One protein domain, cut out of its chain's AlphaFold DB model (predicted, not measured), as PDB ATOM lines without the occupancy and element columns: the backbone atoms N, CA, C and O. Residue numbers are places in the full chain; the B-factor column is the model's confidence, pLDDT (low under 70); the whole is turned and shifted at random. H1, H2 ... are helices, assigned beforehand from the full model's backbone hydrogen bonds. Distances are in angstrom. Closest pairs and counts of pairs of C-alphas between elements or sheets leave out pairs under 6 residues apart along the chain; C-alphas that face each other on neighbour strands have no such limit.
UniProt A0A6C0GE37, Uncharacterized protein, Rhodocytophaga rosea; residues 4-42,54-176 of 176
ATOM      1  N   LYS A   4     -20.303  42.055 -32.166       94.62
ATOM      2  CA  LYS A   4     -19.435  42.113 -33.355       94.62
ATOM      3  C   LYS A   4     -19.668  40.934 -34.300       94.62
ATOM      4  O   LYS A   4     -19.684  41.113 -35.509       94.62
ATOM      5  N   GLU A   5     -19.854  39.744 -33.742       95.44
ATOM      6  CA  GLU A   5     -20.102  38.527 -34.512       95.44
ATOM      7  C   GLU A   5     -21.465  38.583 -35.211       95.44
ATOM      8  O   GLU A   5     -21.561  38.242 -36.387       95.44
ATOM      9  N   LEU A   6     -22.493  39.088 -34.516       95.62
ATOM     10  CA  LEU A   6     -23.821  39.302 -35.096       95.62
ATOM     11  C   LEU A   6     -23.749  40.269 -36.283       95.62
ATOM     12  O   LEU A   6     -24.185  39.916 -37.375       95.62
ATOM     13  N   LEU A   7     -23.108  41.429 -36.103       96.31
ATOM     14  CA  LEU A   7     -22.943  42.420 -37.171       96.31
ATOM     15  C   LEU A   7     -22.182  41.850 -38.375       96.31
ATOM     16  O   LEU A   7     -22.580  42.083 -39.516       96.31
ATOM     17  N   LEU A   8     -21.113  41.079 -38.144       96.50
ATOM     18  CA  LEU A   8     -20.332  40.447 -39.212       96.50
ATOM     19  C   LEU A   8     -21.146  39.400 -39.981       96.50
ATOM     20  O   LEU A   8     -21.144  39.418 -41.213       96.50
ATOM     21  N   ARG A   9     -21.873  38.521 -39.279       95.31
ATOM     22  CA  ARG A   9     -22.755  37.522 -39.906       95.31
ATOM     23  C   ARG A   9     -23.858  38.198 -40.716       95.31
ATOM     24  O   ARG A   9     -24.078  37.830 -41.867       95.31
ATOM     25  N   SER A  10     -24.506  39.217 -40.153       94.94
ATOM     26  CA  SER A  10     -25.554  39.978 -40.838       94.94
ATOM     27  C   SER A  10     -25.037  40.711 -42.070       94.94
ATOM     28  O   SER A  10     -25.682  40.680 -43.115       94.94
ATOM     29  N   LYS A  11     -23.858  41.332 -41.978       94.56
ATOM     30  CA  LYS A  11     -23.218  41.981 -43.122       94.56
ATOM     31  C   LYS A  11     -22.898  40.968 -44.221       94.56
ATOM     32  O   LYS A  11     -23.309  41.169 -45.355       94.56
ATOM     33  N   SER A  12     -22.264  39.844 -43.875       94.44
ATOM     34  CA  SER A  12     -21.954  38.780 -44.841       94.44
ATOM     35  C   SER A  12     -23.210  38.224 -45.524       94.44
ATOM     36  O   SER A  12     -23.182  37.924 -46.715       94.44
ATOM     37  N   TYR A  13     -24.322  38.118 -44.791       92.81
ATOM     38  CA  TYR A  13     -25.605  37.690 -45.347       92.81
ATOM     39  C   TYR A  13     -26.163  38.691 -46.368       92.81
ATOM     40  O   TYR A  13     -26.581  38.289 -47.454       92.81
ATOM     41  N   LEU A  14     -26.166  39.987 -46.039       90.81
ATOM     42  CA  LEU A  14     -26.695  41.028 -46.926       90.81
ATOM     43  C   LEU A  14     -25.777  41.315 -48.118       90.81
ATOM     44  O   LEU A  14     -26.280  41.572 -49.206       90.81
ATOM     45  N   ASP A  15     -24.458  41.198 -47.959       90.38
ATOM     46  CA  ASP A  15     -23.502  41.344 -49.065       90.38
ATOM     47  C   ASP A  15     -23.715  40.260 -50.137       90.38
ATOM     48  O   ASP A  15     -23.562  40.524 -51.328       90.38
ATOM     49  N   LYS A  16     -24.142  39.054 -49.736       89.69
ATOM     50  CA  LYS A  16     -24.533  37.973 -50.658       89.69
ATOM     51  C   LYS A  16     -25.906  38.187 -51.305       89.69
ATOM     52  O   LYS A  16     -26.203  37.531 -52.296       89.69
ATOM     53  N   ASN A  17     -26.733  39.079 -50.759       84.94
ATOM     54  CA  ASN A  17     -28.108  39.319 -51.203       84.94
ATOM     55  C   ASN A  17     -28.432  40.830 -51.253       84.94
ATOM     56  O   ASN A  17     -29.294  41.318 -50.510       84.94
ATOM     57  N   PRO A  18     -27.738  41.606 -52.105       78.12
ATOM     58  CA  PRO A  18     -27.766  43.069 -52.061       78.12
ATOM     59  C   PRO A  18     -29.136  43.679 -52.400       78.12
ATOM     60  O   PRO A  18     -29.428  44.801 -51.986       78.12
ATOM     61  N   HIS A  19     -29.999  42.948 -53.112       76.94
ATOM     62  CA  HIS A  19     -31.364  43.358 -53.469       76.94
ATOM     63  C   HIS A  19     -32.315  43.460 -52.267       76.94
ATOM     64  O   HIS A  19     -33.373  44.077 -52.382       76.94
ATOM     65  N   TYR A  20     -31.950  42.916 -51.102       75.12
ATOM     66  CA  TYR A  20     -32.764  42.986 -49.879       75.12
ATOM     67  C   TYR A  20     -32.691  44.318 -49.137       75.12
ATOM     68  O   TYR A  20     -33.471  44.545 -48.209       75.12
ATOM     69  N   VAL A  21     -31.786  45.203 -49.554       71.75
ATOM     70  CA  VAL A  21     -31.676  46.569 -49.043       71.75
ATOM     71  C   VAL A  21     -32.428  47.490 -50.000       71.75
ATOM     72  O   VAL A  21     -31.837  48.170 -50.836       71.75
ATOM     73  N   ALA A  22     -33.758  47.479 -49.916       63.69
ATOM     74  CA  ALA A  22     -34.604  48.376 -50.696       63.69
ATOM     75  C   ALA A  22     -34.956  49.624 -49.874       63.69
ATOM     76  O   ALA A  22     -35.435  49.519 -48.745       63.69
ATOM     77  N   ASN A  23     -34.767  50.813 -50.452       58.41
ATOM     78  CA  ASN A  23     -35.219  52.070 -49.854       58.41
ATOM     79  C   ASN A  23     -36.746  52.170 -49.965       58.41
ATOM     80  O   ASN A  23     -37.268  52.755 -50.911       58.41
ATOM     81  N   ARG A  24     -37.476  51.584 -49.014       59.25
ATOM     82  CA  ARG A  24     -38.923  51.789 -48.892       59.25
ATOM     83  C   ARG A  24     -39.207  52.679 -47.691       59.25
ATOM     84  O   ARG A  24     -39.415  52.193 -46.585       59.25
ATOM     85  N   TYR A  25     -39.218  53.988 -47.924       57.50
ATOM     86  CA  TYR A  25     -39.792  54.945 -46.982       57.50
ATOM     87  C   TYR A  25     -41.311  54.907 -47.150       57.50
ATOM     88  O   TYR A  25     -41.824  55.235 -48.217       57.50
ATOM     89  N   SER A  26     -42.041  54.453 -46.135       61.88
ATOM     90  CA  SER A  26     -43.502  54.476 -46.157       61.88
ATOM     91  C   SER A  26     -44.062  54.735 -44.764       61.88
ATOM     92  O   SER A  26     -43.407  54.462 -43.760       61.88
ATOM     93  N   LEU A  27     -45.302  55.223 -44.702       59.34
ATOM     94  CA  LEU A  27     -46.033  55.467 -43.452       59.34
ATOM     95  C   LEU A  27     -46.277  54.177 -42.636       59.34
ATOM     96  O   LEU A  27     -46.571  54.242 -41.447       59.34
ATOM     97  N   GLY A  28     -46.107  52.996 -43.243       77.25
ATOM     98  CA  GLY A  28     -46.276  51.686 -42.608       77.25
ATOM     99  C   GLY A  28     -44.978  51.067 -42.085       77.25
ATOM    100  O   GLY A  28     -44.810  49.856 -42.221       77.25
ATOM    101  N   VAL A  29     -44.049  51.863 -41.537       85.94
ATOM    102  CA  VAL A  29     -42.683  51.428 -41.162       85.94
ATOM    103  C   VAL A  29     -42.674  50.109 -40.381       85.94
ATOM    104  O   VAL A  29     -41.900  49.211 -40.702       85.94
ATOM    105  N   PHE A  30     -43.564  49.950 -39.396       91.56
ATOM    106  CA  PHE A  30     -43.631  48.730 -38.585       91.56
ATOM    107  C   PHE A  30     -44.154  47.517 -39.348       91.56
ATOM    108  O   PHE A  30     -43.611  46.428 -39.190       91.56
ATOM    109  N   TRP A  31     -45.174  47.691 -40.187       91.94
ATOM    110  CA  TRP A  31     -45.718  46.600 -40.992       91.94
ATOM    111  C   TRP A  31     -44.703  46.124 -42.036       91.94
ATOM    112  O   TRP A  31     -44.429  44.930 -42.132       91.94
ATOM    113  N   TRP A  32     -44.071  47.054 -42.760       90.25
ATOM    114  CA  TRP A  32     -43.028  46.723 -43.737       90.25
ATOM    115  C   TRP A  32     -41.783  46.141 -43.074       90.25
ATOM    116  O   TRP A  32     -41.208  45.191 -43.599       90.25
ATOM    117  N   GLY A  33     -41.395  46.665 -41.909       90.94
ATOM    118  CA  GLY A  33     -40.316  46.110 -41.100       90.94
ATOM    119  C   GLY A  33     -40.614  44.677 -40.664       90.94
ATOM    120  O   GLY A  33     -39.781  43.799 -40.859       90.94
ATOM    121  N   ALA A  34     -41.822  44.411 -40.159       93.25
ATOM    122  CA  ALA A  34     -42.255  43.065 -39.790       93.25
ATOM    123  C   ALA A  34     -42.277  42.117 -40.994       93.25
ATOM    124  O   ALA A  34     -41.792  40.993 -40.894       93.25
ATOM    125  N   LYS A  35     -42.775  42.576 -42.148       92.94
ATOM    126  CA  LYS A  35     -42.769  41.791 -43.385       92.94
ATOM    127  C   LYS A  35     -41.345  41.468 -43.841       92.94
ATOM    128  O   LYS A  35     -41.050  40.319 -44.149       92.94
ATOM    129  N   TRP A  36     -40.445  42.448 -43.808       92.50
ATOM    130  CA  TRP A  36     -39.034  42.230 -44.117       92.50
ATOM    131  C   TRP A  36     -38.388  41.239 -43.140       92.50
ATOM    132  O   TRP A  36     -37.671  40.341 -43.570       92.50
ATOM    133  N   MET A  37     -38.669  41.357 -41.837       93.75
ATOM    134  CA  MET A  37     -38.169  40.427 -40.819       93.75
ATOM    135  C   MET A  37     -38.690  39.005 -41.037       93.75
ATOM    136  O   MET A  37     -37.919  38.059 -40.900       93.75
ATOM    137  N   PHE A  38     -39.964  38.861 -41.406       93.75
ATOM    138  CA  PHE A  38     -40.571  37.581 -41.761       93.75
ATOM    139  C   PHE A  38     -39.854  36.938 -42.948       93.75
ATOM    140  O   PHE A  38     -39.420  35.797 -42.840       93.75
ATOM    141  N   ASP A  39     -39.665  37.683 -44.043       91.44
ATOM    142  CA  ASP A  39     -39.010  37.156 -45.247       91.44
ATOM    143  C   ASP A  39     -37.572  36.701 -44.940       91.44
ATOM    144  O   ASP A  39     -37.118  35.673 -45.436       91.44
ATOM    145  N   ARG A  40     -36.852  37.433 -44.076       91.94
ATOM    146  CA  ARG A  40     -35.502  37.040 -43.640       91.94
ATOM    147  C   ARG A  40     -35.510  35.823 -42.717       91.94
ATOM    148  O   ARG A  40     -34.622  34.989 -42.842       91.94
ATOM    149  N   LEU A  41     -36.469  35.706 -41.799       91.31
ATOM    150  CA  LEU A  41     -36.593  34.530 -40.931       91.31
ATOM    151  C   LEU A  41     -36.931  33.262 -41.732       91.31
ATOM    152  O   LEU A  41     -36.298  32.234 -41.510       91.31
ATOM    153  N   ASP A  42     -37.858  33.347 -42.691       89.94
ATOM    154  CA  ASP A  42     -38.238  32.226 -43.571       89.94
ATOM    155  C   ASP A  42     -37.039  31.744 -44.412       89.94
ATOM    156  O   ASP A  42     -36.758  30.545 -44.506       89.94
ATOM    157  N   SER A  54     -51.069  38.697 -41.927       89.94
ATOM    158  CA  SER A  54     -51.492  40.091 -42.045       89.94
ATOM    159  C   SER A  54     -52.524  40.512 -40.995       89.94
ATOM    160  O   SER A  54     -52.771  41.711 -40.867       89.94
ATOM    161  N   SER A  55     -53.108  39.577 -40.231       92.56
ATOM    162  CA  SER A  55     -54.065  39.904 -39.164       92.56
ATOM    163  C   SER A  55     -53.392  40.495 -37.920       92.56
ATOM    164  O   SER A  55     -54.034  41.183 -37.125       92.56
ATOM    165  N   VAL A  56     -52.082  40.277 -37.754       94.25
ATOM    166  CA  VAL A  56     -51.318  40.816 -36.627       94.25
ATOM    167  C   VAL A  56     -51.076  42.312 -36.821       94.25
ATOM    168  O   VAL A  56     -50.447  42.756 -37.783       94.25
ATOM    169  N   ASN A  57     -51.518  43.117 -35.854       94.94
ATOM    170  CA  ASN A  57     -51.336  44.566 -35.886       94.94
ATOM    171  C   ASN A  57     -49.925  44.983 -35.422       94.94
ATOM    172  O   ASN A  57     -49.733  45.510 -34.324       94.94
ATOM    173  N   PHE A  58     -48.921  44.754 -36.274       94.88
ATOM    174  CA  PHE A  58     -47.523  45.124 -36.006       94.88
ATOM    175  C   PHE A  58     -47.332  46.620 -35.736       94.88
ATOM    176  O   PHE A  58     -46.462  47.000 -34.953       94.88
ATOM    177  N   THR A  59     -48.159  47.473 -36.344       95.06
ATOM    178  CA  THR A  59     -48.118  48.922 -36.133       95.06
ATOM    179  C   THR A  59     -48.489  49.287 -34.701       95.06
ATOM    180  O   THR A  59     -47.750  50.037 -34.070       95.06
ATOM    181  N   ALA A  60     -49.565  48.717 -34.153       95.56
ATOM    182  CA  ALA A  60     -49.962  48.964 -32.767       95.56
ATOM    183  C   ALA A  60     -48.883  48.513 -31.770       95.56
ATOM    184  O   ALA A  60     -48.532  49.270 -30.868       95.56
ATOM    185  N   TYR A  61     -48.295  47.325 -31.964       96.31
ATOM    186  CA  TYR A  61     -47.197  46.840 -31.115       96.31
ATOM    187  C   TYR A  61     -45.930  47.694 -31.233       96.31
ATOM    188  O   TYR A  61     -45.262  47.947 -30.230       96.31
ATOM    189  N   GLY A  62     -45.605  48.157 -32.443       95.00
ATOM    190  CA  GLY A  62     -44.510  49.094 -32.679       95.00
ATOM    191  C   GLY A  62     -44.727  50.409 -31.937       95.00
ATOM    192  O   GLY A  62     -43.883  50.804 -31.138       95.00
ATOM    193  N   ILE A  63     -45.885  51.044 -32.128       95.81
ATOM    194  CA  ILE A  63     -46.254  52.291 -31.442       95.81
ATOM    195  C   ILE A  63     -46.193  52.110 -29.925       95.81
ATOM    196  O   ILE A  63     -45.535  52.896 -29.251       95.81
ATOM    197  N   PHE A  64     -46.806  51.051 -29.393       96.50
ATOM    198  CA  PHE A  64     -46.775  50.743 -27.963       96.50
ATOM    199  C   PHE A  64     -45.340  50.659 -27.425       96.50
ATOM    200  O   PHE A  64     -45.004  51.341 -26.456       96.50
ATOM    201  N   LYS A  65     -44.472  49.880 -28.089       96.00
ATOM    202  CA  LYS A  65     -43.059  49.743 -27.711       96.00
ATOM    203  C   LYS A  65     -42.363  51.103 -27.682       96.00
ATOM    204  O   LYS A  65     -41.723  51.446 -26.692       96.00
ATOM    205  N   TYR A  66     -42.473  51.875 -28.760       95.19
ATOM    206  CA  TYR A  66     -41.730  53.127 -28.880       95.19
ATOM    207  C   TYR A  66     -42.286  54.247 -27.997       95.19
ATOM    208  O   TYR A  66     -41.490  55.055 -27.531       95.19
ATOM    209  N   ILE A  67     -43.587  54.266 -27.682       97.44
ATOM    210  CA  ILE A  67     -44.151  55.170 -26.664       97.44
ATOM    211  C   ILE A  67     -43.532  54.882 -25.296       97.44
ATOM    212  O   ILE A  67     -43.110  55.816 -24.621       97.44
ATOM    213  N   LEU A  68     -43.423  53.612 -24.892       97.69
ATOM    214  CA  LEU A  68     -42.807  53.259 -23.609       97.69
ATOM    215  C   LEU A  68     -41.324  53.631 -23.558       97.69
ATOM    216  O   LEU A  68     -40.873  54.240 -22.584       97.69
ATOM    217  N   CYS A  69     -40.564  53.309 -24.608       97.62
ATOM    218  CA  CYS A  69     -39.143  53.647 -24.656       97.62
ATOM    219  C   CYS A  69     -38.924  55.171 -24.688       97.62
ATOM    220  O   CYS A  69     -38.119  55.688 -23.914       97.62
ATOM    221  N   ALA A  70     -39.657  55.904 -25.533       97.62
ATOM    222  CA  ALA A  70     -39.550  57.360 -25.635       97.62
ATOM    223  C   ALA A  70     -40.032  58.067 -24.360       97.62
ATOM    224  O   ALA A  70     -39.376  58.995 -23.898       97.62
ATOM    225  N   GLY A  71     -41.124  57.604 -23.748       98.25
ATOM    226  CA  GLY A  71     -41.599  58.116 -22.462       98.25
ATOM    227  C   GLY A  71     -40.554  57.940 -21.361       98.25
ATOM    228  O   GLY A  71     -40.269  58.882 -20.628       98.25
ATOM    229  N   THR A  72     -39.902  56.776 -21.303       98.25
ATOM    230  CA  THR A  72     -38.816  56.513 -20.343       98.25
ATOM    231  C   THR A  72     -37.609  57.420 -20.586       98.25
ATOM    232  O   THR A  72     -37.051  57.974 -19.636       98.25
ATOM    233  N   LEU A  73     -37.227  57.625 -21.850       98.19
ATOM    234  CA  LEU A  73     -36.161  58.554 -22.228       98.19
ATOM    235  C   LEU A  73     -36.485  59.986 -21.783       98.19
ATOM    236  O   LEU A  73     -35.662  60.617 -21.132       98.19
ATOM    237  N   LEU A  74     -37.685  60.485 -22.090       98.25
ATOM    238  CA  LEU A  74     -38.093  61.854 -21.764       98.25
ATOM    239  C   LEU A  74     -38.189  62.080 -20.254       98.25
ATOM    240  O   LEU A  74     -37.633  63.052 -19.751       98.25
ATOM    241  N   LEU A  75     -38.843  61.176 -19.519       98.31
ATOM    242  CA  LEU A  75     -38.980  61.293 -18.065       98.31
ATOM    243  C   LEU A  75     -37.620  61.246 -17.362       98.31
ATOM    244  O   LEU A  75     -37.350  62.070 -16.489       98.31
ATOM    245  N   SER A  76     -36.740  60.325 -17.770       98.12
ATOM    246  CA  SER A  76     -35.385  60.255 -17.214       98.12
ATOM    247  C   SER A  76     -34.540  61.469 -17.600       98.12
ATOM    248  O   SER A  76     -33.821  61.983 -16.751       98.12
ATOM    249  N   ALA A  77     -34.654  61.983 -18.828       98.19
ATOM    250  CA  ALA A  77     -33.950  63.189 -19.252       98.19
ATOM    251  C   ALA A  77     -34.397  64.427 -18.462       98.19
ATOM    252  O   ALA A  77     -33.538  65.164 -17.985       98.19
ATOM    253  N   ILE A  78     -35.707  64.631 -18.266       98.19
ATOM    254  CA  ILE A  78     -36.251  65.742 -17.463       98.19
ATOM    255  C   ILE A  78     -35.728  65.662 -16.024       98.19
ATOM    256  O   ILE A  78     -35.213  66.648 -15.497       98.19
ATOM    257  N   PHE A  79     -35.813  64.481 -15.408       98.12
ATOM    258  CA  PHE A  79     -35.335  64.266 -14.044       98.12
ATOM    259  C   PHE A  79     -33.826  64.523 -13.913       98.12
ATOM    260  O   PHE A  79     -33.393  65.273 -13.042       98.12
ATOM    261  N   LEU A  80     -33.017  63.942 -14.805       98.00
ATOM    262  CA  LEU A  80     -31.559  64.056 -14.761       98.00
ATOM    263  C   LEU A  80     -31.072  65.464 -15.105       98.00
ATOM    264  O   LEU A  80     -30.116  65.919 -14.490       98.00
ATOM    265  N   PHE A  81     -31.740  66.174 -16.017       97.62
ATOM    266  CA  PHE A  81     -31.435  67.574 -16.317       97.62
ATOM    267  C   PHE A  81     -31.628  68.474 -15.094       97.62
ATOM    268  O   PHE A  81     -30.804  69.353 -14.854       97.62
ATOM    269  N   GLY A  82     -32.674  68.215 -14.297       97.62
ATOM    270  CA  GLY A  82     -32.917  68.918 -13.036       97.62
ATOM    271  C   GLY A  82     -31.828  68.690 -11.980       97.62
ATOM    272  O   GLY A  82     -31.623  69.553 -11.132       97.62
ATOM    273  N   VAL A  83     -31.106  67.565 -12.043       97.50
ATOM    274  CA  VAL A  83     -29.960  67.275 -11.163       97.50
ATOM    275  C   VAL A  83     -28.665  67.856 -11.737       97.50
ATOM    276  O   VAL A  83     -27.940  68.573 -11.050       97.50
ATOM    277  N   SER A  84     -28.341  67.528 -12.988       97.62
ATOM    278  CA  SER A  84     -27.188  68.057 -13.715       97.62
ATOM    279  C   SER A  84     -27.300  67.742 -15.214       97.62
ATOM    280  O   SER A  84     -27.455  66.572 -15.578       97.62
ATOM    281  N   PRO A  85     -27.106  68.722 -16.116       97.06
ATOM    282  CA  PRO A  85     -27.105  68.476 -17.561       97.06
ATOM    283  C   PRO A  85     -26.081  67.426 -18.023       97.06
ATOM    284  O   PRO A  85     -26.308  66.742 -19.020       97.06
ATOM    285  N   PHE A  86     -24.983  67.233 -17.283       97.44
ATOM    286  CA  PHE A  86     -23.978  66.209 -17.590       97.44
ATOM    287  C   PHE A  86     -24.498  64.774 -17.428       97.44
ATOM    288  O   PHE A  86     -23.901  63.847 -17.973       97.44
ATOM    289  N   LEU A  87     -25.614  64.576 -16.718       97.25
ATOM    290  CA  LEU A  87     -26.232  63.266 -16.533       97.25
ATOM    291  C   LEU A  87     -27.175  62.874 -17.676       97.25
ATOM    292  O   LEU A  87     -27.593  61.720 -17.736       97.25
ATOM    293  N   LEU A  88     -27.486  63.780 -18.610       96.81
ATOM    294  CA  LEU A  88     -28.371  63.493 -19.744       96.81
ATOM    295  C   LEU A  88     -28.029  62.201 -20.509       96.81
ATOM    296  O   LEU A  88     -28.968  61.473 -20.837       96.81
ATOM    297  N   PRO A  89     -26.754  61.830 -20.754       96.12
ATOM    298  CA  PRO A  89     -26.431  60.571 -21.426       96.12
ATOM    299  C   PRO A  89     -26.973  59.315 -20.719       96.12
ATOM    300  O   PRO A  89     -27.245  58.317 -21.386       96.12
ATOM    301  N   PHE A  90     -27.208  59.344 -19.401       96.56
ATOM    302  CA  PHE A  90     -27.796  58.212 -18.669       96.56
ATOM    303  C   PHE A  90     -29.268  57.955 -19.026       96.56
ATOM    304  O   PHE A  90     -29.744  56.831 -18.862       96.56
ATOM    305  N   SER A  91     -29.976  58.938 -19.592       97.38
ATOM    306  CA  SER A  91     -31.336  58.735 -20.118       97.38
ATOM    307  C   SER A  91     -31.362  57.722 -21.271       97.38
ATOM    308  O   SER A  91     -32.301  56.937 -21.395       97.38
ATOM    309  N   ILE A  92     -30.283  57.647 -22.060       96.12
ATOM    310  CA  ILE A  92     -30.119  56.644 -23.121       96.12
ATOM    311  C   ILE A  92     -30.045  55.242 -22.506       96.12
ATOM    312  O   ILE A  92     -30.632  54.301 -23.034       96.12
ATOM    313  N   ILE A  93     -29.385  55.086 -21.354       96.44
ATOM    314  CA  ILE A  93     -29.349  53.799 -20.646       96.44
ATOM    315  C   ILE A  93     -30.754  53.422 -20.165       96.44
ATOM    316  O   ILE A  93     -31.166  52.279 -20.352       96.44
ATOM    317  N   ALA A  94     -31.517  54.374 -19.621       97.12
ATOM    318  CA  ALA A  94     -32.906  54.147 -19.217       97.12
ATOM    319  C   ALA A  94     -33.798  53.718 -20.399       97.12
ATOM    320  O   ALA A  94     -34.570  52.767 -20.272       97.12
ATOM    321  N   PHE A  95     -33.634  54.344 -21.570       97.62
ATOM    322  CA  PHE A  95     -34.276  53.911 -22.815       97.62
ATOM    323  C   PHE A  95     -33.943  52.450 -23.140       97.62
ATOM    324  O   PHE A  95     -34.854  51.648 -23.352       97.62
ATOM    325  N   TYR A  96     -32.657  52.083 -23.131       97.31
ATOM    326  CA  TYR A  96     -32.223  50.726 -23.473       97.31
ATOM    327  C   TYR A  96     -32.666  49.678 -22.454       97.31
ATOM    328  O   TYR A  96     -32.909  48.544 -22.854       97.31
ATOM    329  N   ILE A  97     -32.805  50.036 -21.172       97.44
ATOM    330  CA  ILE A  97     -33.367  49.138 -20.153       97.44
ATOM    331  C   ILE A  97     -34.766  48.691 -20.568       97.44
ATOM    332  O   ILE A  97     -35.038  47.503 -20.488       97.44
ATOM    333  N   VAL A  98     -35.619  49.600 -21.044       98.00
ATOM    334  CA  VAL A  98     -36.980  49.265 -21.494       98.00
ATOM    335  C   VAL A  98     -36.970  48.623 -22.879       98.00
ATOM    336  O   VAL A  98     -37.712  47.674 -23.138       98.00
ATOM    337  N   GLU A  99     -36.117  49.101 -23.783       97.62
ATOM    338  CA  GLU A  99     -36.056  48.595 -25.152       97.62
ATOM    339  C   GLU A  99     -35.728  47.097 -25.204       97.62
ATOM    340  O   GLU A  99     -36.358  46.362 -25.975       97.62
ATOM    341  N   VAL A 100     -34.788  46.629 -24.370       97.69
ATOM    342  CA  VAL A 100     -34.375  45.217 -24.372       97.69
ATOM    343  C   VAL A 100     -35.510  44.274 -23.995       97.69
ATOM    344  O   VAL A 100     -35.591  43.195 -24.575       97.69
ATOM    345  N   HIS A 101     -36.440  44.676 -23.121       98.12
ATOM    346  CA  HIS A 101     -37.609  43.856 -22.769       98.12
ATOM    347  C   HIS A 101     -38.509  43.564 -23.970       98.12
ATOM    348  O   HIS A 101     -39.160  42.518 -24.014       98.12
ATOM    349  N   PHE A 102     -38.514  44.451 -24.965       97.75
ATOM    350  CA  PHE A 102     -39.277  44.327 -26.209       97.75
ATOM    351  C   PHE A 102     -38.387  44.036 -27.423       97.75
ATOM    352  O   PHE A 102     -38.800  44.252 -28.569       97.75
ATOM    353  N   LEU A 103     -37.154  43.579 -27.198       95.88
ATOM    354  CA  LEU A 103     -36.196  43.283 -28.260       95.88
ATOM    355  C   LEU A 103     -36.732  42.219 -29.223       95.88
ATOM    356  O   LEU A 103     -36.670  42.390 -30.438       95.88
ATOM    357  N   PHE A 104     -37.315  41.154 -28.674       96.94
ATOM    358  CA  PHE A 104     -37.778  39.992 -29.435       96.94
ATOM    359  C   PHE A 104     -39.277  40.013 -29.736       96.94
ATOM    360  O   PHE A 104     -39.807  39.040 -30.261       96.94
ATOM    361  N   LEU A 105     -39.966  41.123 -29.457       97.38
ATOM    362  CA  LEU A 105     -41.413  41.226 -29.642       97.38
ATOM    363  C   LEU A 105     -41.846  40.932 -31.088       97.38
ATOM    364  O   LEU A 105     -42.759  40.145 -31.306       97.38
ATOM    365  N   PHE A 106     -41.182  41.534 -32.077       96.19
ATOM    366  CA  PHE A 106     -41.539  41.363 -33.490       96.19
ATOM    367  C   PHE A 106     -41.288  39.932 -34.001       96.19
ATOM    368  O   PHE A 106     -42.210  39.358 -34.575       96.19
ATOM    369  N   PRO A 107     -40.113  39.312 -33.760       95.81
ATOM    370  CA  PRO A 107     -39.897  37.904 -34.096       95.81
ATOM    371  C   PRO A 107     -40.891  36.952 -33.417       95.81
ATOM    372  O   PRO A 107     -41.410  36.050 -34.065       95.81
ATOM    373  N   LEU A 108     -41.227  37.188 -32.142       96.50
ATOM    374  CA  LEU A 108     -42.211  36.374 -31.416       96.50
ATOM    375  C   LEU A 108     -43.630  36.511 -31.990       96.50
ATOM    376  O   LEU A 108     -44.374  35.532 -32.021       96.50
ATOM    377  N   LEU A 109     -44.007  37.711 -32.444       95.94
ATOM    378  CA  LEU A 109     -45.271  37.946 -33.150       95.94
ATOM    379  C   LEU A 109     -45.303  37.214 -34.497       95.94
ATOM    380  O   LEU A 109     -46.320  36.614 -34.836       95.94
ATOM    381  N   ILE A 110     -44.191  37.234 -35.236       94.88
ATOM    382  CA  ILE A 110     -44.027  36.501 -36.499       94.88
ATOM    383  C   ILE A 110     -44.184  34.990 -36.283       94.88
ATOM    384  O   ILE A 110     -44.919  34.343 -37.025       94.88
ATOM    385  N   ASP A 111     -43.575  34.449 -35.228       93.25
ATOM    386  CA  ASP A 111     -43.688  33.034 -34.847       93.25
ATOM    387  C   ASP A 111     -45.021  32.680 -34.161       93.25
ATOM    388  O   ASP A 111     -45.211  31.546 -33.720       93.25
ATOM    389  N   LYS A 112     -45.963  33.629 -34.066       93.25
ATOM    390  CA  LYS A 112     -47.297  33.442 -33.467       93.25
ATOM    391  C   LYS A 112     -47.255  32.889 -32.037       93.25
ATOM    392  O   LYS A 112     -48.147  32.157 -31.609       93.25
ATOM    393  N   VAL A 113     -46.226  33.255 -31.274       93.62
ATOM    394  CA  VAL A 113     -46.060  32.797 -29.891       93.62
ATOM    395  C   VAL A 113     -47.170  33.369 -29.010       93.62
ATOM    396  O   VAL A 113     -47.475  34.563 -29.051       93.62
ATOM    397  N   LYS A 114     -47.757  32.524 -28.155       93.44
ATOM    398  CA  LYS A 114     -48.768  32.950 -27.181       93.44
ATOM    399  C   LYS A 114     -48.149  33.919 -26.160       93.44
ATOM    400  O   LYS A 114     -47.105  33.629 -25.585       93.44
ATOM    401  N   TYR A 115     -48.821  35.041 -25.896       95.12
ATOM    402  CA  TYR A 115     -48.368  36.093 -24.967       95.12
ATOM    403  C   TYR A 115     -46.968  36.670 -25.298       95.12
ATOM    404  O   TYR A 115     -46.065  36.649 -24.454       95.12
ATOM    405  N   PRO A 116     -46.766  37.236 -26.502       96.31
ATOM    406  CA  PRO A 116     -45.440  37.592 -27.014       96.31
ATOM    407  C   PRO A 116     -44.714  38.649 -26.164       96.31
ATOM    408  O   PRO A 116     -43.493  38.607 -26.046       96.31
ATOM    409  N   LEU A 117     -45.448  39.555 -25.505       96.56
ATOM    410  CA  LEU A 117     -44.874  40.551 -24.591       96.56
ATOM    411  C   LEU A 117     -44.212  39.895 -23.372       96.56
ATOM    412  O   LEU A 117     -43.046  40.156 -23.079       96.56
ATOM    413  N   LEU A 118     -44.939  39.004 -22.691       96.88
ATOM    414  CA  LEU A 118     -44.437  38.301 -21.508       96.88
ATOM    415  C   LEU A 118     -43.263  37.393 -21.865       96.88
ATOM    416  O   LEU A 118     -42.279  37.340 -21.128       96.88
ATOM    417  N   ILE A 119     -43.340  36.710 -23.009       97.06
ATOM    418  CA  ILE A 119     -42.243  35.868 -23.481       97.06
ATOM    419  C   ILE A 119     -41.020  36.719 -23.829       97.06
ATOM    420  O   ILE A 119     -39.927  36.368 -23.401       97.06
ATOM    421  N   SER A 120     -41.174  37.864 -24.499       97.25
ATOM    422  CA  SER A 120     -40.051  38.771 -24.787       97.25
ATOM    423  C   SER A 120     -39.337  39.214 -23.504       97.25
ATOM    424  O   SER A 120     -38.111  39.101 -23.396       97.25
ATOM    425  N   ILE A 121     -40.101  39.616 -22.483       97.56
ATOM    426  CA  ILE A 121     -39.571  39.993 -21.165       97.56
ATOM    427  C   ILE A 121     -38.844  38.806 -20.524       97.56
ATOM    428  O   ILE A 121     -37.682  38.923 -20.132       97.56
ATOM    429  N   LYS A 122     -39.493  37.639 -20.457       97.19
ATOM    430  CA  LYS A 122     -38.925  36.419 -19.864       97.19
ATOM    431  C   LYS A 122     -37.609  36.023 -20.532       97.19
ATOM    432  O   LYS A 122     -36.648  35.689 -19.842       97.19
ATOM    433  N   GLN A 123     -37.547  36.075 -21.859       96.25
ATOM    434  CA  GLN A 123     -36.347  35.723 -22.618       96.25
ATOM    435  C   GLN A 123     -35.223  36.739 -22.404       96.25
ATOM    436  O   GLN A 123     -34.068  36.342 -22.278       96.25
ATOM    437  N   THR A 124     -35.552  38.023 -22.249       96.69
ATOM    438  CA  THR A 124     -34.575  39.064 -21.883       96.69
ATOM    439  C   THR A 124     -33.896  38.745 -20.551       96.69
ATOM    440  O   THR A 124     -32.669  38.753 -20.462       96.69
ATOM    441  N   TYR A 125     -34.672  38.382 -19.526       96.44
ATOM    442  CA  TYR A 125     -34.111  37.987 -18.229       96.44
ATOM    443  C   TYR A 125     -33.356  36.659 -18.285       96.44
ATOM    444  O   TYR A 125     -32.324  36.524 -17.633       96.44
ATOM    445  N   ARG A 126     -33.811  35.705 -19.103       95.00
ATOM    446  CA  ARG A 126     -33.124  34.420 -19.300       95.00
ATOM    447  C   ARG A 126     -31.761  34.581 -19.977       95.00
ATOM    448  O   ARG A 126     -30.823  33.871 -19.637       95.00
ATOM    449  N   ILE A 127     -31.650  35.509 -20.924       95.06
ATOM    450  CA  ILE A 127     -30.379  35.892 -21.553       95.06
ATOM    451  C   ILE A 127     -29.496  36.667 -20.565       95.06
ATOM    452  O   ILE A 127     -28.270  36.552 -20.616       95.06
ATOM    453  N   GLY A 128     -30.120  37.441 -19.680       96.31
ATOM    454  CA  GLY A 128     -29.483  38.334 -18.723       96.31
ATOM    455  C   GLY A 128     -29.590  39.787 -19.181       96.31
ATOM    456  O   GLY A 128     -29.117  40.143 -20.261       96.31
ATOM    457  N   LEU A 129     -30.170  40.641 -18.331       96.12
ATOM    458  CA  LEU A 129     -30.468  42.041 -18.653       96.12
ATOM    459  C   LEU A 129     -29.219  42.820 -19.097       96.12
ATOM    460  O   LEU A 129     -29.225  43.450 -20.150       96.12
ATOM    461  N   PHE A 130     -28.119  42.714 -18.346       96.12
ATOM    462  CA  PHE A 130     -26.863  43.385 -18.693       96.12
ATOM    463  C   PHE A 130     -26.283  42.879 -20.013       96.12
ATOM    464  O   PHE A 130     -25.910  43.682 -20.866       96.12
ATOM    465  N   LYS A 131     -26.258  41.553 -20.222       95.81
ATOM    466  CA  LYS A 131     -25.824  40.964 -21.498       95.81
ATOM    467  C   LYS A 131     -26.669  41.518 -22.642       95.81
ATOM    468  O   LYS A 131     -26.114  41.823 -23.696       95.81
ATOM    469  N   ALA A 132     -27.975  41.686 -22.433       96.75
ATOM    470  CA  ALA A 132     -28.854  42.226 -23.450       96.75
ATOM    471  C   ALA A 132     -28.557  43.690 -23.779       96.75
ATOM    472  O   ALA A 132     -28.332  44.005 -24.946       96.75
ATOM    473  N   ILE A 133     -28.445  44.544 -22.761       96.25
ATOM    474  CA  ILE A 133     -28.126  45.970 -22.910       96.25
ATOM    475  C   ILE A 133     -26.780  46.157 -23.622       96.25
ATOM    476  O   ILE A 133     -26.714  46.833 -24.648       96.25
ATOM    477  N   PHE A 134     -25.715  45.502 -23.148       96.19
ATOM    478  CA  PHE A 134     -24.374  45.629 -23.736       96.19
ATOM    479  C   PHE A 134     -24.239  44.986 -25.122       96.19
ATOM    480  O   PHE A 134     -23.276  45.266 -25.836       96.19
ATOM    481  N   THR A 135     -25.186  44.134 -25.522       96.25
ATOM    482  CA  THR A 135     -25.232  43.585 -26.882       96.25
ATOM    483  C   THR A 135     -26.007  44.501 -27.819       96.25
ATOM    484  O   THR A 135     -25.529  44.774 -28.918       96.25
ATOM    485  N   ILE A 136     -27.179  44.991 -27.401       96.25
ATOM    486  CA  ILE A 136     -28.052  45.767 -28.283       96.25
ATOM    487  C   ILE A 136     -27.600  47.215 -28.432       96.25
ATOM    488  O   ILE A 136     -27.698  47.757 -29.525       96.25
ATOM    489  N   MET A 137     -27.054  47.834 -27.382       95.88
ATOM    490  CA  MET A 137     -26.693  49.252 -27.413       95.88
ATOM    491  C   MET A 137     -25.648  49.566 -28.500       95.88
ATOM    492  O   MET A 137     -25.869  50.497 -29.276       95.88
ATOM    493  N   PRO A 138     -24.567  48.773 -28.673       96.69
ATOM    494  CA  PRO A 138     -23.655  48.955 -29.803       96.69
ATOM    495  C   PRO A 138     -24.307  48.713 -31.172       96.69
ATOM    496  O   PRO A 138     -23.940  49.372 -32.144       96.69
ATOM    497  N   ILE A 139     -25.262  47.780 -31.269       96.44
ATOM    498  CA  ILE A 139     -25.994  47.504 -32.516       96.44
ATOM    499  C   ILE A 139     -26.892  48.696 -32.865       96.44
ATOM    500  O   ILE A 139     -26.837  49.180 -33.993       96.44
ATOM    501  N   GLY A 140     -27.659  49.216 -31.906       95.12
ATOM    502  CA  GLY A 140     -28.507  50.391 -32.094       95.12
ATOM    503  C   GLY A 140     -27.691  51.634 -32.449       95.12
ATOM    504  O   GLY A 140     -28.025  52.338 -33.400       95.12
ATOM    505  N   PHE A 141     -26.548  51.850 -31.788       95.44
ATOM    506  CA  PHE A 141     -25.605  52.903 -32.175       95.44
ATOM    507  C   PHE A 141     -25.118  52.734 -33.623       95.44
ATOM    508  O   PHE A 141     -25.163  53.682 -34.405       95.44
ATOM    509  N   PHE A 142     -24.719  51.521 -34.018       95.31
ATOM    510  CA  PHE A 142     -24.302  51.216 -35.391       95.31
ATOM    511  C   PHE A 142     -25.406  51.500 -36.428       95.31
ATOM    512  O   PHE A 142     -25.115  52.024 -37.509       95.31
ATOM    513  N   MET A 143     -26.667  51.195 -36.098       93.88
ATOM    514  CA  MET A 143     -27.831  51.492 -36.942       93.88
ATOM    515  C   MET A 143     -28.026  53.001 -37.121       93.88
ATOM    516  O   MET A 143     -28.170  53.456 -38.255       93.88
ATOM    517  N   VAL A 144     -27.984  53.771 -36.028       93.06
ATOM    518  CA  VAL A 144     -28.188  55.230 -36.045       93.06
ATOM    519  C   VAL A 144     -27.056  55.944 -36.783       93.06
ATOM    520  O   VAL A 144     -27.326  56.793 -37.628       93.06
ATOM    521  N   VAL A 145     -25.796  55.566 -36.544       92.69
ATOM    522  CA  VAL A 145     -24.640  56.145 -37.256       92.69
ATOM    523  C   VAL A 145     -24.741  55.921 -38.769       92.69
ATOM    524  O   VAL A 145     -24.349  56.782 -39.554       92.69
ATOM    525  N   GLY A 146     -25.317  54.797 -39.202       87.69
ATOM    526  CA  GLY A 146     -25.508  54.523 -40.623       87.69
ATOM    527  C   GLY A 146     -26.441  55.495 -41.337       87.69
ATOM    528  O   GLY A 146     -26.267  55.699 -42.535       87.69
ATOM    529  N   LEU A 147     -27.369  56.146 -40.623       87.75
ATOM    530  CA  LEU A 147     -28.289  57.127 -41.212       87.75
ATOM    531  C   LEU A 147     -27.556  58.357 -41.771       87.75
ATOM    532  O   LEU A 147     -28.065  59.005 -42.682       87.75
ATOM    533  N   PHE A 148     -26.340  58.637 -41.295       90.25
ATOM    534  CA  PHE A 148     -25.490  59.715 -41.808       90.25
ATOM    535  C   PHE A 148     -24.743  59.337 -43.105       90.25
ATOM    536  O   PHE A 148     -24.071  60.176 -43.706       90.25
ATOM    537  N   HIS A 149     -24.853  58.089 -43.582       87.38
ATOM    538  CA  HIS A 149     -24.290  57.676 -44.868       87.38
ATOM    539  C   HIS A 149     -25.205  58.061 -46.038       87.38
ATOM    540  O   HIS A 149     -26.156  57.354 -46.366       87.38
ATOM    541  N   TRP A 150     -24.833  59.116 -46.762       79.75
ATOM    542  CA  TRP A 150     -25.593  59.678 -47.887       79.75
ATOM    543  C   TRP A 150     -26.011  58.685 -48.982       79.75
ATOM    544  O   TRP A 150     -27.089  58.813 -49.553       79.75
ATOM    545  N   ARG A 151     -25.177  57.685 -49.300       82.88
ATOM    546  CA  ARG A 151     -25.455  56.753 -50.412       82.88
ATOM    547  C   ARG A 151     -26.392  55.604 -50.035       82.88
ATOM    548  O   ARG A 151     -27.123  55.114 -50.891       82.88
ATOM    549  N   LYS A 152     -26.325  55.121 -48.790       83.88
ATOM    550  CA  LYS A 152     -27.054  53.930 -48.312       83.88
ATOM    551  C   LYS A 152     -27.407  54.065 -46.820       83.88
ATOM    552  O   LYS A 152     -26.918  53.269 -46.015       83.88
ATOM    553  N   PRO A 153     -28.253  55.038 -46.440       85.50
ATOM    554  CA  PRO A 153     -28.500  55.365 -45.033       85.50
ATOM    555  C   PRO A 153     -29.130  54.202 -44.250       85.50
ATOM    556  O   PRO A 153     -28.871  54.012 -43.067       85.50
ATOM    557  N   LEU A 154     -29.914  53.357 -44.927       88.25
ATOM    558  CA  LEU A 154     -30.613  52.236 -44.302       88.25
ATOM    559  C   LEU A 154     -29.791  50.940 -44.249       88.25
ATOM    560  O   LEU A 154     -30.259  49.963 -43.674       88.25
ATOM    561  N   LEU A 155     -28.592  50.873 -44.837       90.50
ATOM    562  CA  LEU A 155     -27.831  49.617 -44.878       90.50
ATOM    563  C   LEU A 155     -27.513  49.105 -43.466       90.50
ATOM    564  O   LEU A 155     -27.808  47.954 -43.147       90.50
ATOM    565  N   ASN A 156     -26.975  49.968 -42.601       92.69
ATOM    566  CA  ASN A 156     -26.664  49.587 -41.223       92.69
ATOM    567  C   ASN A 156     -27.923  49.259 -40.424       92.69
ATOM    568  O   ASN A 156     -27.879  48.391 -39.558       92.69
ATOM    569  N   TRP A 157     -29.041  49.923 -40.735       91.56
ATOM    570  CA  TRP A 157     -30.334  49.621 -40.135       91.56
ATOM    571  C   TRP A 157     -30.747  48.175 -40.428       91.56
ATOM    572  O   TRP A 157     -31.006  47.410 -39.504       91.56
ATOM    573  N   HIS A 158     -30.705  47.758 -41.697       91.94
ATOM    574  CA  HIS A 158     -31.006  46.378 -42.089       91.94
ATOM    575  C   HIS A 158     -30.013  45.371 -41.489       91.94
ATOM    576  O   HIS A 158     -30.433  44.315 -41.019       91.94
ATOM    577  N   ILE A 159     -28.713  45.696 -41.453       94.31
ATOM    578  CA  ILE A 159     -27.692  44.856 -40.801       94.31
ATOM    579  C   ILE A 159     -28.025  44.672 -39.315       94.31
ATOM    580  O   ILE A 159     -28.003  43.545 -38.825       94.31
ATOM    581  N   GLY A 160     -28.363  45.751 -38.604       95.00
ATOM    582  CA  GLY A 160     -28.712  45.700 -37.187       95.00
ATOM    583  C   GLY A 160     -30.003  44.927 -36.921       95.00
ATOM    584  O   GLY A 160     -30.024  44.058 -36.050       95.00
ATOM    585  N   CYS A 161     -31.052  45.138 -37.722       94.19
ATOM    586  CA  CYS A 161     -32.277  44.338 -37.639       94.19
ATOM    587  C   CYS A 161     -31.994  42.846 -37.863       94.19
ATOM    588  O   CYS A 161     -32.451  42.011 -37.083       94.19
ATOM    589  N   LEU A 162     -31.194  42.499 -38.875       95.56
ATOM    590  CA  LEU A 162     -30.798  41.113 -39.125       95.56
ATOM    591  C   LEU A 162     -29.949  40.541 -37.984       95.56
ATOM    592  O   LEU A 162     -30.066  39.359 -37.676       95.56
ATOM    593  N   SER A 163     -29.124  41.359 -37.329       97.00
ATOM    594  CA  SER A 163     -28.340  40.936 -36.161       97.00
ATOM    595  C   SER A 163     -29.250  40.519 -35.012       97.00
ATOM    596  O   SER A 163     -29.004  39.496 -34.378       97.00
ATOM    597  N   VAL A 164     -30.339  41.256 -34.784       96.38
ATOM    598  CA  VAL A 164     -31.360  40.880 -33.795       96.38
ATOM    599  C   VAL A 164     -32.084  39.594 -34.201       96.38
ATOM    600  O   VAL A 164     -32.321  38.753 -33.338       96.38
ATOM    601  N   LEU A 165     -32.388  39.393 -35.488       95.69
ATOM    602  CA  LEU A 165     -33.019  38.158 -35.978       95.69
ATOM    603  C   LEU A 165     -32.132  36.924 -35.809       95.69
ATOM    604  O   LEU A 165     -32.602  35.905 -35.312       95.69
ATOM    605  N   LEU A 166     -30.852  37.020 -36.175       95.44
ATOM    606  CA  LEU A 166     -29.890  35.937 -35.959       95.44
ATOM    607  C   LEU A 166     -29.764  35.620 -34.469       95.44
ATOM    608  O   LEU A 166     -29.771  34.462 -34.069       95.44
ATOM    609  N   TRP A 167     -29.714  36.657 -33.631       96.12
ATOM    610  CA  TRP A 167     -29.632  36.460 -32.194       96.12
ATOM    611  C   TRP A 167     -30.899  35.820 -31.613       96.12
ATOM    612  O   TRP A 167     -30.810  34.938 -30.760       96.12
ATOM    613  N   TYR A 168     -32.072  36.222 -32.102       95.94
ATOM    614  CA  TYR A 168     -33.348  35.594 -31.774       95.94
ATOM    615  C   TYR A 168     -33.358  34.109 -32.150       95.94
ATOM    616  O   TYR A 168     -33.715  33.277 -31.316       95.94
ATOM    617  N   GLN A 169     -32.940  33.775 -33.373       93.56
ATOM    618  CA  GLN A 169     -32.885  32.399 -33.868       93.56
ATOM    619  C   GLN A 169     -31.985  31.529 -32.979       93.56
ATOM    620  O   GLN A 169     -32.406  30.458 -32.539       93.56
ATOM    621  N   ASP A 170     -30.793  32.034 -32.652       92.25
ATOM    622  CA  ASP A 170     -29.766  31.286 -31.927       92.25
ATOM    623  C   ASP A 170     -30.071  31.146 -30.416       92.25
ATOM    624  O   ASP A 170     -29.758  30.120 -29.813       92.25
ATOM    625  N   GLU A 171     -30.668  32.156 -29.765       91.31
ATOM    626  CA  GLU A 171     -30.798  32.189 -28.291       91.31
ATOM    627  C   GLU A 171     -32.231  32.098 -27.760       91.31
ATOM    628  O   GLU A 171     -32.423  31.694 -26.608       91.31
ATOM    629  N   VAL A 172     -33.237  32.466 -28.553       90.81
ATOM    630  CA  VAL A 172     -34.640  32.469 -28.114       90.81
ATOM    631  C   VAL A 172     -35.409  31.348 -28.783       90.81
ATOM    632  O   VAL A 172     -35.965  30.501 -28.089       90.81
ATOM    633  N   ARG A 173     -35.413  31.317 -30.115       85.44
ATOM    634  CA  ARG A 173     -36.256  30.415 -30.903       85.44
ATOM    635  C   ARG A 173     -35.910  28.945 -30.703       85.44
ATOM    636  O   ARG A 173     -36.809  28.129 -30.585       85.44
ATOM    637  N   ALA A 174     -34.624  28.627 -30.550       79.31
ATOM    638  CA  ALA A 174     -34.157  27.284 -30.195       79.31
ATOM    639  C   ALA A 174     -34.646  26.783 -28.816       79.31
ATOM    640  O   ALA A 174     -34.416  25.629 -28.464       79.31
ATOM    641  N   ARG A 175     -35.261  27.653 -28.002       78.25
ATOM    642  CA  ARG A 175     -35.712  27.375 -26.629       78.25
ATOM    643  C   ARG A 175     -37.209  27.633 -26.416       78.25
ATOM    644  O   ARG A 175     -37.637  27.609 -25.255       78.25
ATOM    645  N   LEU A 176     -37.938  27.996 -27.475       78.50
ATOM    646  CA  LEU A 176     -39.400  28.097 -27.484       78.50
ATOM    647  C   LEU A 176     -40.002  26.697 -27.585       78.50
ATOM    648  O   LEU A 176     -41.009  26.481 -26.879       78.50
TER     649      LEU A 176
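This is residues 4 to 42 and 54 to 176 of the 176 residues of an uncharacterized protein of Rhodocytophaga rosea (UniProt A0A6C0GE37). Two helical hairpins cross where H4 meets H7: H7 and H8 form the middle, while H3 and H4 reach out to one side along the longest axis. H1 and H2 pack on H8 from different sides, and the short H5 and H6 lie along the chain between the hairpins. The printed part has 162 residues, eight named helices in the order H1 to H8 and no named strand: all helix, with mostly crossed packing. It is compact, with a radius of gyration of the C-alphas of 16.1 A and spans of 49 by 41 by 32 A.

H1, residues 4 to 15, touches H8, residues 155 to 171, closest at C-alphas 6 and 163, 4.9 A. H2, residues 29 to 42, touches H8 with residues 37 to 41 alone, C-alphas 41 and 165 being closest at 7.1 A. H3, residues 58 to 83, and H4, residues 89 to 101, form a hairpin at a shallow tilt of 29 degrees. H5, residues 105 to 110, touches H6, residues 116 to 127, closest at C-alphas 108 and 116, 5.6 A. H7, residues 129 to 146, touches H4 at a steep tilt of 69 degrees, only just short of about perpendicular; C-alphas 96 and 133 are closest, 6.3 A. H7 and H8 form a hairpin at 22 degrees. Every O i to N i+4 pair is within hydrogen-bond range in H1, H2, H3, H5, H6 and H8; H4 has 7 of 9 and H7 12 of 14.

H1 begins at C-alpha 4 (-19.435, 42.113, -33.355). H3 is 37.6 A long, H7 25.8 A and H8 24.2 A, ending at C-alpha 171 (-30.798, 32.189, -28.291).

The C-alphas of Lys 16 and Val 83, the farthest apart, are 49.5 A apart. Residues 43 to 53 are not printed; C-alphas 42 and 54 are 15.5 A apart. The link from H1 to H2 is long, and its residues 22 to 27 have pLDDT under 70.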